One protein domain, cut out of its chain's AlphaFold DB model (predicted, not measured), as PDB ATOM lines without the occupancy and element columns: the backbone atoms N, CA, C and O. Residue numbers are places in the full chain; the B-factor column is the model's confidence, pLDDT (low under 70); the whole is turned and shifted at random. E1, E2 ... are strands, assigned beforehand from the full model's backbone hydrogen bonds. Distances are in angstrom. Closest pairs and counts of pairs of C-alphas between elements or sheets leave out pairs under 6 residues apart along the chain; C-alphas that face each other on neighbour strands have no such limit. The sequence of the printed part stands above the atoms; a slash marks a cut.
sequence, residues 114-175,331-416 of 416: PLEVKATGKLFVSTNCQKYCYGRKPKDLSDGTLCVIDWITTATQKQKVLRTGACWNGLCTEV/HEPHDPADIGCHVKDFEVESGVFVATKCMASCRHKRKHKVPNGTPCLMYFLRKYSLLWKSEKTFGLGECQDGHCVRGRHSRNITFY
ATOM      1  N   PRO A 114     -13.934 -36.061   1.427       85.06
ATOM      2  CA  PRO A 114     -12.822 -35.277   0.905       85.06
ATOM      3  C   PRO A 114     -12.586 -35.608  -0.569       85.06
ATOM      4  O   PRO A 114     -12.782 -36.744  -1.002       85.06
ATOM      5  N   LEU A 115     -12.146 -34.624  -1.349       86.31
ATOM      6  CA  LEU A 115     -11.732 -34.885  -2.723       86.31
ATOM      7  C   LEU A 115     -10.336 -35.514  -2.692       86.31
ATOM      8  O   LEU A 115      -9.373 -34.856  -2.316       86.31
ATOM      9  N   GLU A 116     -10.223 -36.795  -3.044       90.38
ATOM     10  CA  GLU A 116      -8.964 -37.542  -2.960       90.38
ATOM     11  C   GLU A 116      -8.384 -37.874  -4.345       90.38
ATOM     12  O   GLU A 116      -9.105 -38.175  -5.297       90.38
ATOM     13  N   VAL A 117      -7.054 -37.899  -4.440       90.44
ATOM     14  CA  VAL A 117      -6.298 -38.402  -5.594       90.44
ATOM     15  C   VAL A 117      -5.299 -39.470  -5.178       90.44
ATOM     16  O   VAL A 117      -4.781 -39.503  -4.061       90.44
ATOM     17  N   LYS A 118      -4.991 -40.358  -6.119       90.44
ATOM     18  CA  LYS A 118      -4.052 -41.457  -5.914       90.44
ATOM     19  C   LYS A 118      -2.604 -40.968  -6.027       90.44
ATOM     20  O   LYS A 118      -2.127 -40.686  -7.126       90.44
ATOM     21  N   ALA A 119      -1.869 -40.945  -4.917       86.75
ATOM     22  CA  ALA A 119      -0.457 -40.554  -4.911       86.75
ATOM     23  C   ALA A 119       0.463 -41.688  -5.408       86.75
ATOM     24  O   ALA A 119       1.298 -41.512  -6.309       86.75
ATOM     25  N   THR A 120       0.308 -42.890  -4.845       85.69
ATOM     26  CA  THR A 120       1.084 -44.093  -5.199       85.69
ATOM     27  C   THR A 120       0.411 -45.346  -4.643       85.69
ATOM     28  O   THR A 120      -0.200 -45.278  -3.590       85.69
ATOM     29  N   GLY A 121       0.534 -46.508  -5.295       83.19
ATOM     30  CA  GLY A 121       0.067 -47.782  -4.715       83.19
ATOM     31  C   GLY A 121      -1.412 -47.756  -4.300       83.19
ATOM     32  O   GLY A 121      -2.270 -47.603  -5.161       83.19
ATOM     33  N   LYS A 122      -1.701 -47.897  -3.002       83.94
ATOM     34  CA  LYS A 122      -3.038 -47.722  -2.393       83.94
ATOM     35  C   LYS A 122      -3.165 -46.423  -1.569       83.94
ATOM     36  O   LYS A 122      -4.147 -46.244  -0.858       83.94
ATOM     37  N   LEU A 123      -2.187 -45.519  -1.660       87.12
ATOM     38  CA  LEU A 123      -2.179 -44.233  -0.966       87.12
ATOM     39  C   LEU A 123      -3.043 -43.211  -1.713       87.12
ATOM     40  O   LEU A 123      -2.713 -42.806  -2.836       87.12
ATOM     41  N   PHE A 124      -4.110 -42.777  -1.051       89.69
ATOM     42  CA  PHE A 124      -4.979 -41.681  -1.470       89.69
ATOM     43  C   PHE A 124      -4.769 -40.487  -0.546       89.69
ATOM     44  O   PHE A 124      -4.606 -40.665   0.660       89.69
ATOM     45  N   VAL A 125      -4.743 -39.290  -1.126       90.94
ATOM     46  CA  VAL A 125      -4.489 -38.027  -0.424       90.94
ATOM     47  C   VAL A 125      -5.465 -36.959  -0.899       90.94
ATOM     48  O   VAL A 125      -5.883 -36.982  -2.055       90.94
ATOM     49  N   SER A 126      -5.813 -36.018  -0.028       91.88
ATOM     50  CA  SER A 126      -6.744 -34.932  -0.332       91.88
ATOM     51  C   SER A 126      -6.151 -33.958  -1.357       91.88
ATOM     52  O   SER A 126      -5.000 -33.542  -1.229       91.88
ATOM     53  N   THR A 127      -6.909 -33.545  -2.369       90.25
ATOM     54  CA  THR A 127      -6.472 -32.517  -3.336       90.25
ATOM     55  C   THR A 127      -6.534 -31.121  -2.744       90.25
ATOM     56  O   THR A 127      -5.700 -30.272  -3.031       90.25
ATOM     57  N   ASN A 128      -7.546 -30.889  -1.919       85.50
ATOM     58  CA  ASN A 128      -7.746 -29.681  -1.146       85.50
ATOM     59  C   ASN A 128      -8.150 -30.105   0.261       85.50
ATOM     60  O   ASN A 128      -8.783 -31.143   0.442       85.50
ATOM     61  N   CYS A 129      -7.738 -29.361   1.280       89.31
ATOM     62  CA  CYS A 129      -8.001 -29.716   2.672       89.31
ATOM     63  C   CYS A 129      -9.445 -29.404   3.075       89.31
ATOM     64  O   CYS A 129      -9.701 -28.736   4.067       89.31
ATOM     65  N   GLN A 130     -10.397 -29.889   2.285       90.50
ATOM     66  CA  GLN A 130     -11.821 -29.666   2.433       90.50
ATOM     67  C   GLN A 130     -12.569 -30.977   2.230       90.50
ATOM     68  O   GLN A 130     -12.178 -31.837   1.439       90.50
ATOM     69  N   LYS A 131     -13.683 -31.112   2.940       87.12
ATOM     70  CA  LYS A 131     -14.662 -32.171   2.725       87.12
ATOM     71  C   LYS A 131     -15.981 -31.565   2.275       87.12
ATOM     72  O   LYS A 131     -16.442 -30.561   2.824       87.12
ATOM     73  N   TYR A 132     -16.578 -32.198   1.278       84.00
ATOM     74  CA  TYR A 132     -17.817 -31.757   0.659       84.00
ATOM     75  C   TYR A 132     -18.979 -32.536   1.252       84.00
ATOM     76  O   TYR A 132     -18.962 -33.765   1.274       84.00
ATOM     77  N   CYS A 133     -19.969 -31.805   1.748       79.50
ATOM     78  CA  CYS A 133     -21.149 -32.350   2.399       79.50
ATOM     79  C   CYS A 133     -22.369 -32.003   1.543       79.50
ATOM     80  O   CYS A 133     -22.475 -30.883   1.039       79.50
ATOM     81  N   TYR A 134     -23.291 -32.946   1.364       74.62
ATOM     82  CA  TYR A 134     -24.460 -32.721   0.515       74.62
ATOM     83  C   TYR A 134     -25.335 -31.579   1.054       74.62
ATOM     84  O   TYR A 134     -25.652 -31.540   2.241       74.62
ATOM     85  N   GLY A 135     -25.689 -30.630   0.181       68.06
ATOM     86  CA  GLY A 135     -26.546 -29.485   0.519       68.06
ATOM     87  C   GLY A 135     -25.934 -28.459   1.483       68.06
ATOM     88  O   GLY A 135     -26.642 -27.563   1.938       68.06
ATOM     89  N   ARG A 136     -24.638 -28.558   1.820       73.38
ATOM     90  CA  ARG A 136     -23.961 -27.656   2.770       73.38
ATOM     91  C   ARG A 136     -22.659 -27.105   2.190       73.38
ATOM     92  O   ARG A 136     -22.095 -27.643   1.240       73.38
ATOM     93  N   LYS A 137     -22.171 -26.012   2.784       79.69
ATOM     94  CA  LYS A 137     -20.857 -25.451   2.438       79.69
ATOM     95  C   LYS A 137     -19.745 -26.463   2.767       79.69
ATOM     96  O   LYS A 137     -19.879 -27.185   3.761       79.69
ATOM     97  N   PRO A 138     -18.659 -26.507   1.972       83.69
ATOM     98  CA  PRO A 138     -17.491 -27.325   2.284       83.69
ATOM     99  C   PRO A 138     -16.971 -27.025   3.690       83.69
ATOM    100  O   PRO A 138     -17.003 -25.878   4.140       83.69
ATOM    101  N   LYS A 139     -16.504 -28.064   4.383       86.50
ATOM    102  CA  LYS A 139     -15.885 -27.945   5.706       86.50
ATOM    103  C   LYS A 139     -14.386 -28.152   5.588       86.50
ATOM    104  O   LYS A 139     -13.945 -29.076   4.904       86.50
ATOM    105  N   ASP A 140     -13.628 -27.357   6.322       88.56
ATOM    106  CA  ASP A 140     -12.178 -27.470   6.354       88.56
ATOM    107  C   ASP A 140     -11.716 -28.715   7.127       88.56
ATOM    108  O   ASP A 140     -12.288 -29.114   8.150       88.56
ATOM    109  N   LEU A 141     -10.666 -29.349   6.612       85.81
ATOM    110  CA  LEU A 141      -9.939 -30.428   7.266       85.81
ATOM    111  C   LEU A 141      -8.811 -29.833   8.112       85.81
ATOM    112  O   LEU A 141      -8.046 -28.985   7.655       85.81
ATOM    113  N   SER A 142      -8.695 -30.314   9.347       81.12
ATOM    114  CA  SER A 142      -7.621 -29.944  10.279       81.12
ATOM    115  C   SER A 142      -7.170 -31.127  11.146       81.12
ATOM    116  O   SER A 142      -6.680 -30.962  12.258       81.12
ATOM    117  N   ASP A 143      -7.404 -32.343  10.664       77.62
ATOM    118  CA  ASP A 143      -7.090 -33.600  11.347       77.62
ATOM    119  C   ASP A 143      -5.756 -34.216  10.901       77.62
ATOM    120  O   ASP A 143      -5.488 -35.381  11.187       77.62
ATOM    121  N   GLY A 144      -4.924 -33.455  10.182       78.81
ATOM    122  CA  GLY A 144      -3.662 -33.956   9.644       78.81
ATOM    123  C   GLY A 144      -3.830 -34.930   8.477       78.81
ATOM    124  O   GLY A 144      -2.880 -35.635   8.150       78.81
ATOM    125  N   THR A 145      -5.009 -34.984   7.843       87.19
ATOM    126  CA  THR A 145      -5.212 -35.739   6.596       87.19
ATOM    127  C   THR A 145      -4.140 -35.364   5.570       87.19
ATOM    128  O   THR A 145      -3.888 -34.180   5.345       87.19
ATOM    129  N   LEU A 146      -3.514 -36.364   4.943       89.81
ATOM    130  CA  LEU A 146      -2.517 -36.127   3.900       89.81
ATOM    131  C   LEU A 146      -3.135 -35.392   2.714       89.81
ATOM    132  O   LEU A 146      -4.221 -35.749   2.252       89.81
ATOM    133  N   CYS A 147      -2.417 -34.414   2.178       91.50
ATOM    134  CA  CYS A 147      -2.890 -33.568   1.089       91.50
ATOM    135  C   CYS A 147      -1.818 -33.326   0.029       91.50
ATOM    136  O   CYS A 147      -0.630 -33.503   0.293       91.50
ATOM    137  N   VAL A 148      -2.214 -32.939  -1.182       92.44
ATOM    138  CA  VAL A 148      -1.265 -32.644  -2.261       92.44
ATOM    139  C   VAL A 148      -0.706 -31.233  -2.122       92.44
ATOM    140  O   VAL A 148      -1.459 -30.267  -2.085       92.44
ATOM    141  N   ILE A 149       0.623 -31.125  -2.108       87.50
ATOM    142  CA  ILE A 149       1.330 -29.845  -2.251       87.50
ATOM    143  C   ILE A 149       1.692 -29.612  -3.713       87.50
ATOM    144  O   ILE A 149       1.562 -28.501  -4.213       87.50
ATOM    145  N   ASP A 150       2.194 -30.652  -4.381       87.19
ATOM    146  CA  ASP A 150       2.729 -30.529  -5.733       87.19
ATOM    147  C   ASP A 150       2.469 -31.791  -6.568       87.19
ATOM    148  O   ASP A 150       2.518 -32.926  -6.065       87.19
ATOM    149  N   TRP A 151       2.223 -31.595  -7.861       89.94
ATOM    150  CA  TRP A 151       2.038 -32.644  -8.858       89.94
ATOM    151  C   TRP A 151       2.609 -32.222 -10.210       89.94
ATOM    152  O   TRP A 151       2.787 -31.046 -10.508       89.94
ATOM    153  N   ILE A 152       2.820 -33.201 -11.082       85.19
ATOM    154  CA  ILE A 152       3.124 -32.958 -12.494       85.19
ATOM    155  C   ILE A 152       2.068 -33.584 -13.384       85.19
ATOM    156  O   ILE A 152       1.501 -34.630 -13.062       85.19
ATOM    157  N   THR A 153       1.880 -32.985 -14.550       83.31
ATOM    158  CA  THR A 153       1.142 -33.593 -15.653       83.31
ATOM    159  C   THR A 153       2.145 -34.289 -16.562       83.31
ATOM    160  O   THR A 153       3.043 -33.652 -17.109       83.31
ATOM    161  N   THR A 154       2.042 -35.610 -16.703       75.00
ATOM    162  CA  THR A 154       2.916 -36.350 -17.623       75.00
ATOM    163  C   THR A 154       2.517 -36.104 -19.077       75.00
ATOM    164  O   THR A 154       1.402 -35.669 -19.349       75.00
ATOM    165  N   ALA A 155       3.383 -36.462 -20.034       73.88
ATOM    166  CA  ALA A 155       3.079 -36.376 -21.471       73.88
ATOM    167  C   ALA A 155       1.772 -37.102 -21.865       73.88
ATOM    168  O   ALA A 155       1.085 -36.706 -22.796       73.88
ATOM    169  N   THR A 156       1.388 -38.129 -21.102       75.50
ATOM    170  CA  THR A 156       0.114 -38.859 -21.227       75.50
ATOM    171  C   THR A 156      -1.082 -38.180 -20.541       75.50
ATOM    172  O   THR A 156      -2.082 -38.842 -20.281       75.50
ATOM    173  N   GLN A 157      -0.968 -36.899 -20.176       73.19
ATOM    174  CA  GLN A 157      -1.965 -36.103 -19.439       73.19
ATOM    175  C   GLN A 157      -2.397 -36.686 -18.082       73.19
ATOM    176  O   GLN A 157      -3.405 -36.282 -17.507       73.19
ATOM    177  N   LYS A 158      -1.624 -37.620 -17.518       79.12
ATOM    178  CA  LYS A 158      -1.896 -38.172 -16.189       79.12
ATOM    179  C   LYS A 158      -1.233 -37.303 -15.126       79.12
ATOM    180  O   LYS A 158      -0.019 -37.102 -15.153       79.12
ATOM    181  N   GLN A 159      -2.026 -36.832 -14.168       83.75
ATOM    182  CA  GLN A 159      -1.501 -36.148 -12.991       83.75
ATOM    183  C   GLN A 159      -0.805 -37.153 -12.072       83.75
ATOM    184  O   GLN A 159      -1.336 -38.223 -11.759       83.75
ATOM    185  N   LYS A 160       0.409 -36.817 -11.644       87.06
ATOM    186  CA  LYS A 160       1.183 -37.600 -10.684       87.06
ATOM    187  C   LYS A 160       1.621 -36.703  -9.544       87.06
ATOM    188  O   LYS A 160       2.393 -35.774  -9.755       87.06
ATOM    189  N   VAL A 161       1.190 -37.053  -8.336       89.38
ATOM    190  CA  VAL A 161       1.624 -36.391  -7.104       89.38
ATOM    191  C   VAL A 161       3.145 -36.505  -6.973       89.38
ATOM    192  O   VAL A 161       3.703 -37.608  -7.071       89.38
ATOM    193  N   LEU A 162       3.791 -35.355  -6.787       86.94
ATOM    194  CA  LEU A 162       5.210 -35.232  -6.474       86.94
ATOM    195  C   LEU A 162       5.429 -35.138  -4.975       86.94
ATOM    196  O   LEU A 162       6.369 -35.733  -4.462       86.94
ATOM    197  N   ARG A 163       4.584 -34.380  -4.279       87.19
ATOM    198  CA  ARG A 163       4.809 -34.056  -2.876       87.19
ATOM    199  C   ARG A 163       3.494 -33.911  -2.132       87.19
ATOM    200  O   ARG A 163       2.560 -33.287  -2.639       87.19
ATOM    201  N   THR A 164       3.441 -34.466  -0.928       89.81
ATOM    202  CA  THR A 164       2.290 -34.345  -0.028       89.81
ATOM    203  C   THR A 164       2.657 -33.624   1.261       89.81
ATOM    204  O   THR A 164       3.811 -33.643   1.688       89.81
ATOM    205  N   GLY A 165       1.652 -33.019   1.878       86.94
ATOM    206  CA  GLY A 165       1.696 -32.405   3.199       86.94
ATOM    207  C   GLY A 165       0.577 -32.941   4.083       86.94
ATOM    208  O   GLY A 165       0.032 -34.012   3.807       86.94
ATOM    209  N   ALA A 166       0.204 -32.168   5.097       86.25
ATOM    210  CA  ALA A 166      -0.912 -32.460   5.989       86.25
ATOM    211  C   ALA A 166      -1.892 -31.277   6.069       86.25
ATOM    212  O   ALA A 166      -1.495 -30.118   5.942       86.25
ATOM    213  N   CYS A 167      -3.173 -31.583   6.280       86.38
ATOM    214  CA  CYS A 167      -4.230 -30.588   6.396       86.38
ATOM    215  C   CYS A 167      -4.289 -29.927   7.772       86.38
ATOM    216  O   CYS A 167      -4.471 -30.609   8.790       86.38
ATOM    217  N   TRP A 168      -4.242 -28.596   7.776       82.31
ATOM    218  CA  TRP A 168      -4.392 -27.751   8.954       82.31
ATOM    219  C   TRP A 168      -5.292 -26.556   8.643       82.31
ATOM    220  O   TRP A 168      -4.967 -25.752   7.772       82.31
ATOM    221  N   ASN A 169      -6.423 -26.434   9.343       81.75
ATOM    222  CA  ASN A 169      -7.406 -25.359   9.145       81.75
ATOM    223  C   ASN A 169      -7.734 -25.077   7.662       81.75
ATOM    224  O   ASN A 169      -7.749 -23.927   7.233       81.75
ATOM    225  N   GLY A 170      -7.936 -26.124   6.857       83.62
ATOM    226  CA  GLY A 170      -8.298 -25.972   5.442       83.62
ATOM    227  C   GLY A 170      -7.122 -25.754   4.488       83.62
ATOM    228  O   GLY A 170      -7.313 -25.737   3.271       83.62
ATOM    229  N   LEU A 171      -5.898 -25.652   5.009       84.88
ATOM    230  CA  LEU A 171      -4.679 -25.455   4.230       84.88
ATOM    231  C   LEU A 171      -3.847 -26.735   4.178       84.88
ATOM    232  O   LEU A 171      -3.709 -27.443   5.175       84.88
ATOM    233  N   CYS A 172      -3.270 -27.010   3.008       87.81
ATOM    234  CA  CYS A 172      -2.282 -28.067   2.856       87.81
ATOM    235  C   CYS A 172      -0.894 -27.501   3.130       87.81
ATOM    236  O   CYS A 172      -0.381 -26.704   2.343       87.81
ATOM    237  N   THR A 173      -0.291 -27.896   4.244       80.88
ATOM    238  CA  THR A 173       1.035 -27.416   4.639       80.88
ATOM    239  C   THR A 173       2.051 -28.537   4.534       80.88
ATOM    240  O   THR A 173       1.743 -29.690   4.850       80.88
ATOM    241  N   GLU A 174       3.282 -28.209   4.133       74.62
ATOM    242  CA  GLU A 174       4.397 -29.137   4.316       74.62
ATOM    243  C   GLU A 174       4.463 -29.525   5.789       74.62
ATOM    244  O   GLU A 174       4.229 -28.691   6.669       74.62
ATOM    245  N   VAL A 175       4.769 -30.790   6.069       64.44
ATOM    246  CA  VAL A 175       4.969 -31.220   7.449       64.44
ATOM    247  C   VAL A 175       6.329 -30.695   7.907       64.44
ATOM    248  O   VAL A 175       7.333 -31.404   7.897       64.44
ATOM    249  N   HIS A 331       3.806 -54.324  12.693       42.16
ATOM    250  CA  HIS A 331       2.612 -54.125  13.488       42.16
ATOM    251  C   HIS A 331       1.464 -54.717  12.676       42.16
ATOM    252  O   HIS A 331       1.346 -54.464  11.473       42.16
ATOM    253  N   GLU A 332       0.656 -55.547  13.326       44.97
ATOM    254  CA  GLU A 332      -0.666 -55.869  12.803       44.97
ATOM    255  C   GLU A 332      -1.460 -54.564  12.605       44.97
ATOM    256  O   GLU A 332      -1.143 -53.562  13.259       44.97
ATOM    257  N   PRO A 333      -2.446 -54.543  11.686       51.19
ATOM    258  CA  PRO A 333      -3.336 -53.399  11.509       51.19
ATOM    259  C   PRO A 333      -3.787 -52.880  12.869       51.19
ATOM    260  O   PRO A 333      -4.170 -53.673  13.735       51.19
ATOM    261  N   HIS A 334      -3.687 -51.572  13.087       54.19
ATOM    262  CA  HIS A 334      -4.030 -51.016  14.386       54.19
ATOM    263  C   HIS A 334      -5.540 -51.143  14.582       54.19
ATOM    264  O   HIS A 334      -6.297 -50.327  14.057       54.19
ATOM    265  N   ASP A 335      -5.973 -52.139  15.355       51.47
ATOM    266  CA  ASP A 335      -7.318 -52.150  15.912       51.47
ATOM    267  C   ASP A 335      -7.330 -51.157  17.083       51.47
ATOM    268  O   ASP A 335      -6.668 -51.382  18.104       51.47
ATOM    269  N   PRO A 336      -7.998 -49.998  16.951       53.28
ATOM    270  CA  PRO A 336      -8.183 -49.115  18.090       53.28
ATOM    271  C   PRO A 336      -8.927 -49.871  19.196       53.28
ATOM    272  O   PRO A 336      -9.832 -50.654  18.929       53.28
ATOM    273  N   ALA A 337      -8.570 -49.596  20.453       48.34
ATOM    274  CA  ALA A 337      -9.159 -50.246  21.626       48.34
ATOM    275  C   ALA A 337     -10.694 -50.081  21.736       48.34
ATOM    276  O   ALA A 337     -11.332 -50.805  22.496       48.34
ATOM    277  N   ASP A 338     -11.283 -49.149  20.979       56.06
ATOM    278  CA  ASP A 338     -12.728 -48.944  20.875       56.06
ATOM    279  C   ASP A 338     -13.336 -49.744  19.710       56.06
ATOM    280  O   ASP A 338     -13.030 -49.519  18.531       56.06
ATOM    281  N   ILE A 339     -14.277 -50.629  20.049       57.38
ATOM    282  CA  ILE A 339     -15.054 -51.439  19.104       57.38
ATOM    283  C   ILE A 339     -15.760 -50.519  18.090       57.38
ATOM    284  O   ILE A 339     -16.593 -49.686  18.448       57.38
ATOM    285  N   GLY A 340     -15.448 -50.686  16.801       60.34
ATOM    286  CA  GLY A 340     -16.067 -49.929  15.703       60.34
ATOM    287  C   GLY A 340     -15.358 -48.625  15.317       60.34
ATOM    288  O   GLY A 340     -15.933 -47.815  14.582       60.34
ATOM    289  N   CYS A 341     -14.134 -48.397  15.796       68.00
ATOM    290  CA  CYS A 341     -13.229 -47.380  15.268       68.00
ATOM    291  C   CYS A 341     -12.308 -47.980  14.196       68.00
ATOM    292  O   CYS A 341     -11.807 -49.087  14.348       68.00
ATOM    293  N   HIS A 342     -12.058 -47.243  13.111       69.06
ATOM    294  CA  HIS A 342     -11.144 -47.677  12.053       69.06
ATOM    295  C   HIS A 342     -10.071 -46.622  11.784       69.06
ATOM    296  O   HIS A 342     -10.366 -45.445  11.518       69.06
ATOM    297  N   VAL A 343      -8.812 -47.060  11.833       76.38
ATOM    298  CA  VAL A 343      -7.653 -46.300  11.358       76.38
ATOM    299  C   VAL A 343      -7.382 -46.713   9.915       76.38
ATOM    300  O   VAL A 343      -7.440 -47.885   9.559       76.38
ATOM    301  N   LYS A 344      -7.143 -45.728   9.044       79.50
ATOM    302  CA  LYS A 344      -6.739 -46.001   7.663       79.50
ATOM    303  C   LYS A 344      -5.234 -46.248   7.687       79.50
ATOM    304  O   LYS A 344      -4.472 -45.300   7.862       79.50
ATOM    305  N   ASP A 345      -4.840 -47.501   7.520       82.56
ATOM    306  CA  ASP A 345      -3.436 -47.894   7.460       82.56
ATOM    307  C   ASP A 345      -2.944 -47.954   6.012       82.56
ATOM    308  O   ASP A 345      -3.688 -48.248   5.069       82.56
ATOM    309  N   PHE A 346      -1.663 -47.653   5.827       83.25
ATOM    310  CA  PHE A 346      -0.981 -47.734   4.547       83.25
ATOM    311  C   PHE A 346       0.264 -48.603   4.663       83.25
ATOM    312  O   PHE A 346       1.113 -48.388   5.525       83.25
ATOM    313  N   GLU A 347       0.376 -49.557   3.746       81.44
ATOM    314  CA  GLU A 347       1.548 -50.410   3.626       81.44
ATOM    315  C   GLU A 347       2.645 -49.687   2.829       81.44
ATOM    316  O   GLU A 347       2.527 -49.496   1.613       81.44
ATOM    317  N   VAL A 348       3.701 -49.249   3.515       72.31
ATOM    318  CA  VAL A 348       4.830 -48.517   2.906       72.31
ATOM    319  C   VAL A 348       5.816 -49.482   2.245       72.31
ATOM    320  O   VAL A 348       6.342 -49.204   1.168       72.31
ATOM    321  N   GLU A 349       6.043 -50.621   2.890       67.94
ATOM    322  CA  GLU A 349       6.854 -51.755   2.443       67.94
ATOM    323  C   GLU A 349       6.131 -53.038   2.859       67.94
ATOM    324  O   GLU A 349       5.301 -52.985   3.762       67.94
ATOM    325  N   SER A 350       6.451 -54.182   2.247       58.38
ATOM    326  CA  SER A 350       5.858 -55.468   2.621       58.38
ATOM    327  C   SER A 350       5.916 -55.695   4.139       58.38
ATOM    328  O   SER A 350       6.999 -55.757   4.736       58.38
ATOM    329  N   GLY A 351       4.738 -55.764   4.761       55.03
ATOM    330  CA  GLY A 351       4.580 -55.941   6.205       55.03
ATOM    331  C   GLY A 351       4.876 -54.707   7.067       55.03
ATOM    332  O   GLY A 351       4.998 -54.875   8.272       55.03
ATOM    333  N   VAL A 352       5.007 -53.504   6.490       64.06
ATOM    334  CA  VAL A 352       5.128 -52.217   7.209       64.06
ATOM    335  C   VAL A 352       3.854 -51.414   7.038       64.06
ATOM    336  O   VAL A 352       3.692 -50.725   6.028       64.06
ATOM    337  N   PHE A 353       2.991 -51.448   8.046       77.25
ATOM    338  CA  PHE A 353       1.781 -50.637   8.091       77.25
ATOM    339  C   PHE A 353       2.012 -49.398   8.951       77.25
ATOM    340  O   PHE A 353       2.616 -49.466  10.019       77.25
ATOM    341  N   VAL A 354       1.560 -48.250   8.456       82.00
ATOM    342  CA  VAL A 354       1.570 -46.988   9.200       82.00
ATOM    343  C   VAL A 354       0.216 -46.313   9.065       82.00
ATOM    344  O   VAL A 354      -0.408 -46.370   8.000       82.00
ATOM    345  N   ALA A 355      -0.214 -45.612  10.107       86.62
ATOM    346  CA  ALA A 355      -1.449 -44.848  10.061       86.62
ATOM    347  C   ALA A 355      -1.319 -43.691   9.053       86.62
ATOM    348  O   ALA A 355      -0.373 -42.901   9.106       86.62
ATOM    349  N   THR A 356      -2.281 -43.525   8.142       86.75
ATOM    350  CA  THR A 356      -2.306 -42.351   7.245       86.75
ATOM    351  C   THR A 356      -2.803 -41.087   7.945       86.75
ATOM    352  O   THR A 356      -2.692 -39.997   7.395       86.75
ATOM    353  N   LYS A 357      -3.424 -41.240   9.122       86.44
ATOM    354  CA  LYS A 357      -3.909 -40.158   9.984       86.44
ATOM    355  C   LYS A 357      -3.948 -40.628  11.436       86.44
ATOM    356  O   LYS A 357      -4.253 -41.785  11.699       86.44
ATOM    357  N   CYS A 358      -3.725 -39.707  12.369       85.00
ATOM    358  CA  CYS A 358      -3.700 -40.000  13.805       85.00
ATOM    359  C   CYS A 358      -5.047 -39.782  14.506       85.00
ATOM    360  O   CYS A 358      -5.125 -39.804  15.730       85.00
ATOM    361  N   MET A 359      -6.126 -39.616  13.739       85.19
ATOM    362  CA  MET A 359      -7.488 -39.680  14.255       85.19
ATOM    363  C   MET A 359      -8.284 -40.767  13.541       85.19
ATOM    364  O   MET A 359      -8.512 -40.697  12.328       85.19
ATOM    365  N   ALA A 360      -8.731 -41.754  14.311       81.75
ATOM    366  CA  ALA A 360      -9.611 -42.808  13.843       81.75
ATOM    367  C   ALA A 360     -11.028 -42.259  13.621       81.75
ATOM    368  O   ALA A 360     -11.494 -41.360  14.330       81.75
ATOM    369  N   SER A 361     -11.713 -42.816  12.624       73.81
ATOM    370  CA  SER A 361     -13.138 -42.567  12.405       73.81
ATOM    371  C   SER A 361     -13.932 -43.724  13.000       73.81
ATOM    372  O   SER A 361     -13.697 -44.873  12.636       73.81
ATOM    373  N   CYS A 362     -14.855 -43.417  13.909       71.62
ATOM    374  CA  CYS A 362     -15.649 -44.418  14.618       71.62
ATOM    375  C   CYS A 362     -17.102 -44.469  14.144       71.62
ATOM    376  O   CYS A 362     -17.592 -43.508  13.547       71.62
ATOM    377  N   ARG A 363     -17.801 -45.569  14.467       56.62
ATOM    378  CA  ARG A 363     -19.199 -45.882  14.088       56.62
ATOM    379  C   ARG A 363     -20.267 -44.852  14.517       56.62
ATOM    380  O   ARG A 363     -21.413 -45.009  14.141       56.62
ATOM    381  N   HIS A 364     -19.874 -43.784  15.220       57.28
ATOM    382  CA  HIS A 364     -20.722 -42.657  15.643       57.28
ATOM    383  C   HIS A 364     -20.116 -41.287  15.285       57.28
ATOM    384  O   HIS A 364     -20.280 -40.321  16.026       57.28
ATOM    385  N   LYS A 365     -19.246 -41.229  14.264       57.03
ATOM    386  CA  LYS A 365     -18.455 -40.046  13.843       57.03
ATOM    387  C   LYS A 365     -17.611 -39.370  14.934       57.03
ATOM    388  O   LYS A 365     -16.923 -38.388  14.645       57.03
ATOM    389  N   ARG A 366     -17.562 -39.940  16.141       64.56
ATOM    390  CA  ARG A 366     -16.601 -39.589  17.184       64.56
ATOM    391  C   ARG A 366     -15.196 -39.758  16.624       64.56
ATOM    392  O   ARG A 366     -14.874 -40.752  15.968       64.56
ATOM    393  N   LYS A 367     -14.376 -38.744  16.862       72.56
ATOM    394  CA  LYS A 367     -12.960 -38.747  16.515       72.56
ATOM    395  C   LYS A 367     -12.208 -39.329  17.697       72.56
ATOM    396  O   LYS A 367     -12.179 -38.714  18.759       72.56
ATOM    397  N   HIS A 368     -11.625 -40.506  17.510       79.94
ATOM    398  CA  HIS A 368     -10.767 -41.112  18.520       79.94
ATOM    399  C   HIS A 368      -9.310 -40.818  18.166       79.94
ATOM    400  O   HIS A 368      -8.897 -40.985  17.015       79.94
ATOM    401  N   LYS A 369      -8.534 -40.337  19.137       84.31
ATOM    402  CA  LYS A 369      -7.104 -40.094  18.942       84.31
ATOM    403  C   LYS A 369      -6.394 -41.440  18.891       84.31
ATOM    404  O   LYS A 369      -6.521 -42.232  19.816       84.31
ATOM    405  N   VAL A 370      -5.658 -41.693  17.818       83.25
ATOM    406  CA  VAL A 370      -4.782 -42.865  17.739       83.25
ATOM    407  C   VAL A 370      -3.757 -42.774  18.881       83.25
ATOM    408  O   VAL A 370      -3.302 -41.658  19.167       83.25
ATOM    409  N   PRO A 371      -3.415 -43.893  19.550       78.88
ATOM    410  CA  PRO A 371      -2.476 -43.890  20.665       78.88
ATOM    411  C   PRO A 371      -1.174 -43.145  20.358       78.88
ATOM    412  O   PRO A 371      -0.636 -43.200  19.249       78.88
ATOM    413  N   ASN A 372      -0.662 -42.431  21.360       77.38
ATOM    414  CA  ASN A 372       0.595 -41.712  21.211       77.38
ATOM    415  C   ASN A 372       1.744 -42.703  20.942       77.38
ATOM    416  O   ASN A 372       1.819 -43.752  21.580       77.38
ATOM    417  N   GLY A 373       2.638 -42.364  20.012       70.38
ATOM    418  CA  GLY A 373       3.747 -43.225  19.579       70.38
ATOM    419  C   GLY A 373       3.418 -44.160  18.409       70.38
ATOM    420  O   GLY A 373       4.334 -44.753  17.845       70.38
ATOM    421  N   THR A 374       2.150 -44.274  17.989       78.19
ATOM    422  CA  THR A 374       1.777 -45.080  16.813       78.19
ATOM    423  C   THR A 374       2.466 -44.559  15.541       78.19
ATOM    424  O   THR A 374       2.343 -43.366  15.250       78.19
ATOM    425  N   PRO A 375       3.152 -45.409  14.748       78.50
ATOM    426  CA  PRO A 375       3.779 -44.993  13.497       78.50
ATOM    427  C   PRO A 375       2.766 -44.420  12.502       78.50
ATOM    428  O   PRO A 375       1.729 -45.025  12.224       78.50
ATOM    429  N   CYS A 376       3.083 -43.270  11.914       83.50
ATOM    430  CA  CYS A 376       2.206 -42.599  10.958       83.50
ATOM    431  C   CYS A 376       2.966 -42.056   9.745       83.50
ATOM    432  O   CYS A 376       4.165 -41.777   9.802       83.50
ATOM    433  N   LEU A 377       2.268 -41.913   8.618       87.00
ATOM    434  CA  LEU A 377       2.821 -41.330   7.399       87.00
ATOM    435  C   LEU A 377       2.717 -39.801   7.460       87.00
ATOM    436  O   LEU A 377       1.619 -39.253   7.406       87.00
ATOM    437  N   MET A 378       3.858 -39.115   7.527       84.69
ATOM    438  CA  MET A 378       3.921 -37.650   7.537       84.69
ATOM    439  C   MET A 378       3.853 -37.073   6.126       84.69
ATOM    440  O   MET A 378       3.101 -36.142   5.861       84.69
ATOM    441  N   TYR A 379       4.667 -37.598   5.209       84.06
ATOM    442  CA  TYR A 379       4.710 -37.095   3.840       84.06
ATOM    443  C   TYR A 379       5.168 -38.154   2.844       84.06
ATOM    444  O   TYR A 379       5.844 -39.128   3.172       84.06
ATOM    445  N   PHE A 380       4.833 -37.906   1.587       86.81
ATOM    446  CA  PHE A 380       5.285 -38.639   0.424       86.81
ATOM    447  C   PHE A 380       5.987 -37.670  -0.525       86.81
ATOM    448  O   PHE A 380       5.474 -36.588  -0.815       86.81
ATOM    449  N   LEU A 381       7.147 -38.080  -1.026       82.56
ATOM    450  CA  LEU A 381       7.921 -37.367  -2.028       82.56
ATOM    451  C   LEU A 381       8.237 -38.310  -3.189       82.56
ATOM    452  O   LEU A 381       8.626 -39.460  -2.993       82.56
ATOM    453  N   ARG A 382       8.118 -37.810  -4.412       83.62
ATOM    454  CA  ARG A 382       8.548 -38.479  -5.632       83.62
ATOM    455  C   ARG A 382       9.480 -37.558  -6.396       83.62
ATOM    456  O   ARG A 382       9.089 -36.456  -6.768       83.62
ATOM    457  N   LYS A 383      10.684 -38.042  -6.684       80.69
ATOM    458  CA  LYS A 383      11.639 -37.379  -7.572       80.69
ATOM    459  C   LYS A 383      11.780 -38.180  -8.857       80.69
ATOM    460  O   LYS A 383      11.780 -39.410  -8.841       80.69
ATOM    461  N   TYR A 384      11.911 -37.473  -9.970       76.12
ATOM    462  CA  TYR A 384      12.258 -38.075 -11.250       76.12
ATOM    463  C   TYR A 384      13.712 -37.751 -11.549       76.12
ATOM    464  O   TYR A 384      14.101 -36.585 -11.543       76.12
ATOM    465  N   SER A 385      14.514 -38.784 -11.784       66.94
ATOM    466  CA  SER A 385      15.867 -38.613 -12.305       66.94
ATOM    467  C   SER A 385      15.840 -38.502 -13.832       66.94
ATOM    468  O   SER A 385      14.946 -39.049 -14.483       66.94
ATOM    469  N   LEU A 386      16.860 -37.850 -14.404       59.19
ATOM    470  CA  LEU A 386      17.098 -37.728 -15.852       59.19
ATOM    471  C   LEU A 386      17.092 -39.083 -16.588       59.19
ATOM    472  O   LEU A 386      16.803 -39.135 -17.778       59.19
ATOM    473  N   LEU A 387      17.362 -40.186 -15.879       59.16
ATOM    474  CA  LEU A 387      17.381 -41.556 -16.408       59.16
ATOM    475  C   LEU A 387      16.055 -42.326 -16.221       59.16
ATOM    476  O   LEU A 387      16.061 -43.553 -16.195       59.16
ATOM    477  N   TRP A 388      14.919 -41.639 -16.050       57.34
ATOM    478  CA  TRP A 388      13.574 -42.237 -15.913       57.34
ATOM    479  C   TRP A 388      13.347 -43.145 -14.692       57.34
ATOM    480  O   TRP A 388      12.278 -43.742 -14.560       57.34
ATOM    481  N   LYS A 389      14.294 -43.217 -13.750       62.53
ATOM    482  CA  LYS A 389      14.063 -43.845 -12.441       62.53
ATOM    483  C   LYS A 389      13.309 -42.882 -11.530       62.53
ATOM    484  O   LYS A 389      13.665 -41.703 -11.431       62.53
ATOM    485  N   SER A 390      12.246 -43.380 -10.900       72.38
ATOM    486  CA  SER A 390      11.441 -42.606  -9.958       72.38
ATOM    487  C   SER A 390      11.830 -42.973  -8.535       72.38
ATOM    488  O   SER A 390      11.472 -44.049  -8.062       72.38
ATOM    489  N   GLU A 391      12.493 -42.055  -7.849       77.19
ATOM    490  CA  GLU A 391      12.773 -42.190  -6.428       77.19
ATOM    491  C   GLU A 391      11.507 -41.820  -5.646       77.19
ATOM    492  O   GLU A 391      10.913 -40.761  -5.871       77.19
ATOM    493  N   LYS A 392      11.060 -42.701  -4.752       79.94
ATOM    494  CA  LYS A 392       9.906 -42.475  -3.873       79.94
ATOM    495  C   LYS A 392      10.377 -42.487  -2.432       79.94
ATOM    496  O   LYS A 392      10.890 -43.504  -1.986       79.94
ATOM    497  N   THR A 393      10.138 -41.407  -1.707       75.56
ATOM    498  CA  THR A 393      10.475 -41.278  -0.293       75.56
ATOM    499  C   THR A 393       9.208 -41.123   0.535       75.56
ATOM    500  O   THR A 393       8.365 -40.278   0.239       75.56
ATOM    501  N   PHE A 394       9.089 -41.917   1.590       80.12
ATOM    502  CA  PHE A 394       8.030 -41.818   2.589       80.12
ATOM    503  C   PHE A 394       8.641 -41.318   3.894       80.12
ATOM    504  O   PHE A 394       9.523 -41.977   4.444       80.12
ATOM    505  N   GLY A 395       8.204 -40.150   4.357       77.88
ATOM    506  CA  GLY A 395       8.554 -39.614   5.666       77.88
ATOM    507  C   GLY A 395       7.602 -40.160   6.715       77.88
ATOM    508  O   GLY A 395       6.396 -39.930   6.629       77.88
ATOM    509  N   LEU A 396       8.137 -40.895   7.682       79.44
ATOM    510  CA  LEU A 396       7.382 -41.486   8.781       79.44
ATOM    511  C   LEU A 396       7.570 -40.672  10.058       79.44
ATOM    512  O   LEU A 396       8.657 -40.143  10.302       79.44
ATOM    513  N   GLY A 397       6.522 -40.620  10.868       78.81
ATOM    514  CA  GLY A 397       6.477 -39.973  12.173       78.81
ATOM    515  C   GLY A 397       5.721 -40.824  13.184       78.81
ATOM    516  O   GLY A 397       5.555 -42.029  12.993       78.81
ATOM    517  N   GLU A 398       5.253 -40.179  14.245       79.56
ATOM    518  CA  GLU A 398       4.486 -40.818  15.315       79.56
ATOM    519  C   GLU A 398       3.236 -39.998  15.630       79.56
ATOM    520  O   GLU A 398       3.236 -38.768  15.528       79.56
ATOM    521  N   CYS A 399       2.164 -40.679  16.016       81.25
ATOM    522  CA  CYS A 399       0.957 -40.025  16.481       81.25
ATOM    523  C   CYS A 399       1.189 -39.366  17.840       81.25
ATOM    524  O   CYS A 399       1.738 -39.974  18.756       81.25
ATOM    525  N   GLN A 400       0.745 -38.121  17.969       79.00
ATOM    526  CA  GLN A 400       0.705 -37.379  19.216       79.00
ATOM    527  C   GLN A 400      -0.548 -36.511  19.247       79.00
ATOM    528  O   GLN A 400      -0.761 -35.672  18.372       79.00
ATOM    529  N   ASP A 401      -1.394 -36.724  20.252       78.38
ATOM    530  CA  ASP A 401      -2.610 -35.938  20.480       78.38
ATOM    531  C   ASP A 401      -3.567 -35.858  19.279       78.38
ATOM    532  O   ASP A 401      -4.363 -34.927  19.167       78.38
ATOM    533  N   GLY A 402      -3.547 -36.869  18.410       79.56
ATOM    534  CA  GLY A 402      -4.365 -36.905  17.199       79.56
ATOM    535  C   GLY A 402      -3.672 -36.377  15.940       79.56
ATOM    536  O   GLY A 402      -4.275 -36.393  14.869       79.56
ATOM    537  N   HIS A 403      -2.408 -35.961  16.032       81.69
ATOM    538  CA  HIS A 403      -1.619 -35.437  14.916       81.69
ATOM    539  C   HIS A 403      -0.410 -36.319  14.619       81.69
ATOM    540  O   HIS A 403       0.212 -36.851  15.530       81.69
ATOM    541  N   CYS A 404      -0.066 -36.464  13.338       82.25
ATOM    542  CA  CYS A 404       1.176 -37.120  12.948       82.25
ATOM    543  C   CYS A 404       2.314 -36.108  13.062       82.25
ATOM    544  O   CYS A 404       2.397 -35.168  12.267       82.25
ATOM    545  N   VAL A 405       3.154 -36.269  14.077       74.94
ATOM    546  CA  VAL A 405       4.274 -35.370  14.348       74.94
ATOM    547  C   VAL A 405       5.587 -36.051  14.018       74.94
ATOM    548  O   VAL A 405       5.673 -37.271  13.847       74.94
ATOM    549  N   ARG A 406       6.644 -35.245  13.944       68.56
ATOM    550  CA  ARG A 406       7.996 -35.763  13.798       68.56
ATOM    551  C   ARG A 406       8.424 -36.431  15.101       68.56
ATOM    552  O   ARG A 406       8.992 -35.781  15.966       68.56
ATOM    553  N   GLY A 407       8.089 -37.708  15.227       54.03
ATOM    554  CA  GLY A 407       8.356 -38.516  16.409       54.03
ATOM    555  C   GLY A 407       9.828 -38.862  16.610       54.03
ATOM    556  O   GLY A 407      10.695 -38.580  15.769       54.03
ATOM    557  N   ARG A 408      10.077 -39.539  17.729       48.19
ATOM    558  CA  ARG A 408      11.394 -39.974  18.215       48.19
ATOM    559  C   ARG A 408      12.104 -40.909  17.226       48.19
ATOM    560  O   ARG A 408      13.327 -40.854  17.108       48.19
ATOM    561  N   HIS A 409      11.343 -41.685  16.450       48.56
ATOM    562  CA  HIS A 409      11.826 -42.612  15.419       48.56
ATOM    563  C   HIS A 409      11.479 -42.181  13.984       48.56
ATOM    564  O   HIS A 409      11.401 -43.022  13.079       48.56
ATOM    565  N   SER A 410      11.281 -40.878  13.747       55.38
ATOM    566  CA  SER A 410      10.994 -40.379  12.398       55.38
ATOM    567  C   SER A 410      12.086 -40.778  11.400       55.38
ATOM    568  O   SER A 410      13.286 -40.621  11.646       55.38
ATOM    569  N   ARG A 411      11.680 -41.329  10.253       62.88
ATOM    570  CA  ARG A 411      12.617 -41.832   9.240       62.88
ATOM    571  C   ARG A 411      12.074 -41.685   7.834       62.88
ATOM    572  O   ARG A 411      10.868 -41.675   7.617       62.88
ATOM    573  N   ASN A 412      12.997 -41.638   6.884       64.81
ATOM    574  CA  ASN A 412      12.685 -41.643   5.467       64.81
ATOM    575  C   ASN A 412      12.939 -43.037   4.903       64.81
ATOM    576  O   ASN A 412      14.052 -43.547   5.012       64.81
ATOM    577  N   ILE A 413      11.921 -43.639   4.294       60.59
ATOM    578  CA  ILE A 413      12.071 -44.875   3.520       60.59
ATOM    579  C   ILE A 413      12.078 -44.494   2.046       60.59
ATOM    580  O   ILE A 413      11.100 -43.928   1.558       60.59
ATOM    581  N   THR A 414      13.175 -44.793   1.353       61.81
ATOM    582  CA  THR A 414      13.359 -44.453  -0.061       61.81
ATOM    583  C   THR A 414      13.429 -45.708  -0.927       61.81
ATOM    584  O   THR A 414      14.197 -46.622  -0.641       61.81
ATOM    585  N   PHE A 415      12.659 -45.717  -2.015       66.25
ATOM    586  CA  PHE A 415      12.650 -46.748  -3.055       66.25
ATOM    587  C   PHE A 415      13.101 -46.150  -4.393       66.25
ATOM    588  O   PHE A 415      12.764 -44.997  -4.676       66.25
ATOM    589  N   TYR A 416      13.817 -46.930  -5.213       67.25
ATOM    590  CA  TYR A 416      14.403 -46.507  -6.498       67.25
ATOM    591  C   TYR A 416      13.775 -47.184  -7.714       67.25
ATOM    592  O   TYR A 416      13.344 -48.351  -7.578       67.25
TER     593      TYR A 416
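This is residues 114 to 175 and 331 to 416 of the 416 residues of the protein "Putative kunitz" of Ixodes ricinus (UniProt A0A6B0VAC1). What does the model look like at first sight? Two lobes built of strands lie side by side, and they meet where E4 of the first runs beside E10 of the second; in the first lobe the hairpin E1 and E2 packs on the small sheet E3 E4 E5, and in the second the hairpin E6 and E7 covers part of the sheet E10 E11 E12 E13, with the strands crossed. The small hairpin E8 and E9 lies at one end of the longest axis and the loop between E10 and E11 at the other. How is it made up? The 148 printed residues hold no named helix and 13 named strands, E1 to E13 in order along the chain, of class all strand; E3 E4 E5 is antiparallel in that order, E10 E11 E12 E13 is a branched antiparallel sheet, and E1 E2, E6 E7 and E8 E9 are antiparallel pairs. The whole is compact, with a radius of gyration of the C-alphas of 15.6 A, and flat, with spans of 48 by 40 by 21 A.

How does the printed part begin? E1, residues 114 to 120, and E2, residues 123 to 132, are a hairpin at 163 degrees, with N 117 and O 125 within hydrogen-bond range at 2.8 A. E2 bends by 87 degrees at residue 129, and its residues 130 to 131 pair antiparallel with residues 139 to 140. What follows before the cut? E3, residues 146 to 153, E4, residues 159 to 168, and E5, residues 171 to 173, are a meander, each strand the antiparallel neighbour of the one before, with N 149 and O 163 at 3.0 A and N 168 and O 171 at 2.9 A. E2 and E3 have 11 pairs of C-alphas within 8 A, the closest those of Ser 126 and Cys 147, 4.3 A apart. Which hairpins come after the cut? E6, residues 345 to 349, and E7, residues 352 to 355, are one, with N 346 and O 354 at 2.8 A. E8, residues 359 to 362, and E9, residues 367 to 369, are another, with N 360 and O 368 at 2.8 A; E6 is apart from both. How is the last sheet arranged? Beside E11, residues 390 to 400, E10, residues 375 to 384, lies on one side, and E12, residues 403 to 405, and E13, residues 411 to 415, on the other side, with N 381 and O 393 at 2.8 A, N 400 and O 403 at 2.8 A, and N 394 and O 413 at 2.8 A; E10 E11 E12 is a second meander. This sheet and E6 E7 form a sandwich, two sheets face to face, 9.5 A centre to centre, with planes 26 degrees and strands 51 degrees apart. E4 and E10 have 17 pairs of C-alphas within 8 A, the closest those of Arg 163 and Leu 381, 4.6 A apart.

Where do the first and last strands lie? E1 begins at C-alpha 114, (-12.822, -35.277, 0.905), and E13 ends at C-alpha 415, (12.650, -46.748, -3.055). Which strands are long? From first to last C-alpha, E11 measures 31.5 A, E10 27.1 A, E4 23.7 A, and E2 and E3 20.1 A each; E11 begins at (11.441, -42.606, -9.958).

How far does it reach, and where is it cut? The two C-alphas farthest apart, those of His 364 and Leu 387, are 49.8 A apart. Residues 176 to 330 are not printed, and C-alphas 175 and 331 are 23.8 A apart across the cut. Which link is long, and where is confidence low? Of the links printed whole, E2 to E3 is long, with 13 residues, and the others are tight. The mean pLDDT of the printed part is 76.5, and 38 residues are under 70, among them 331 to 342 and 406 to 416.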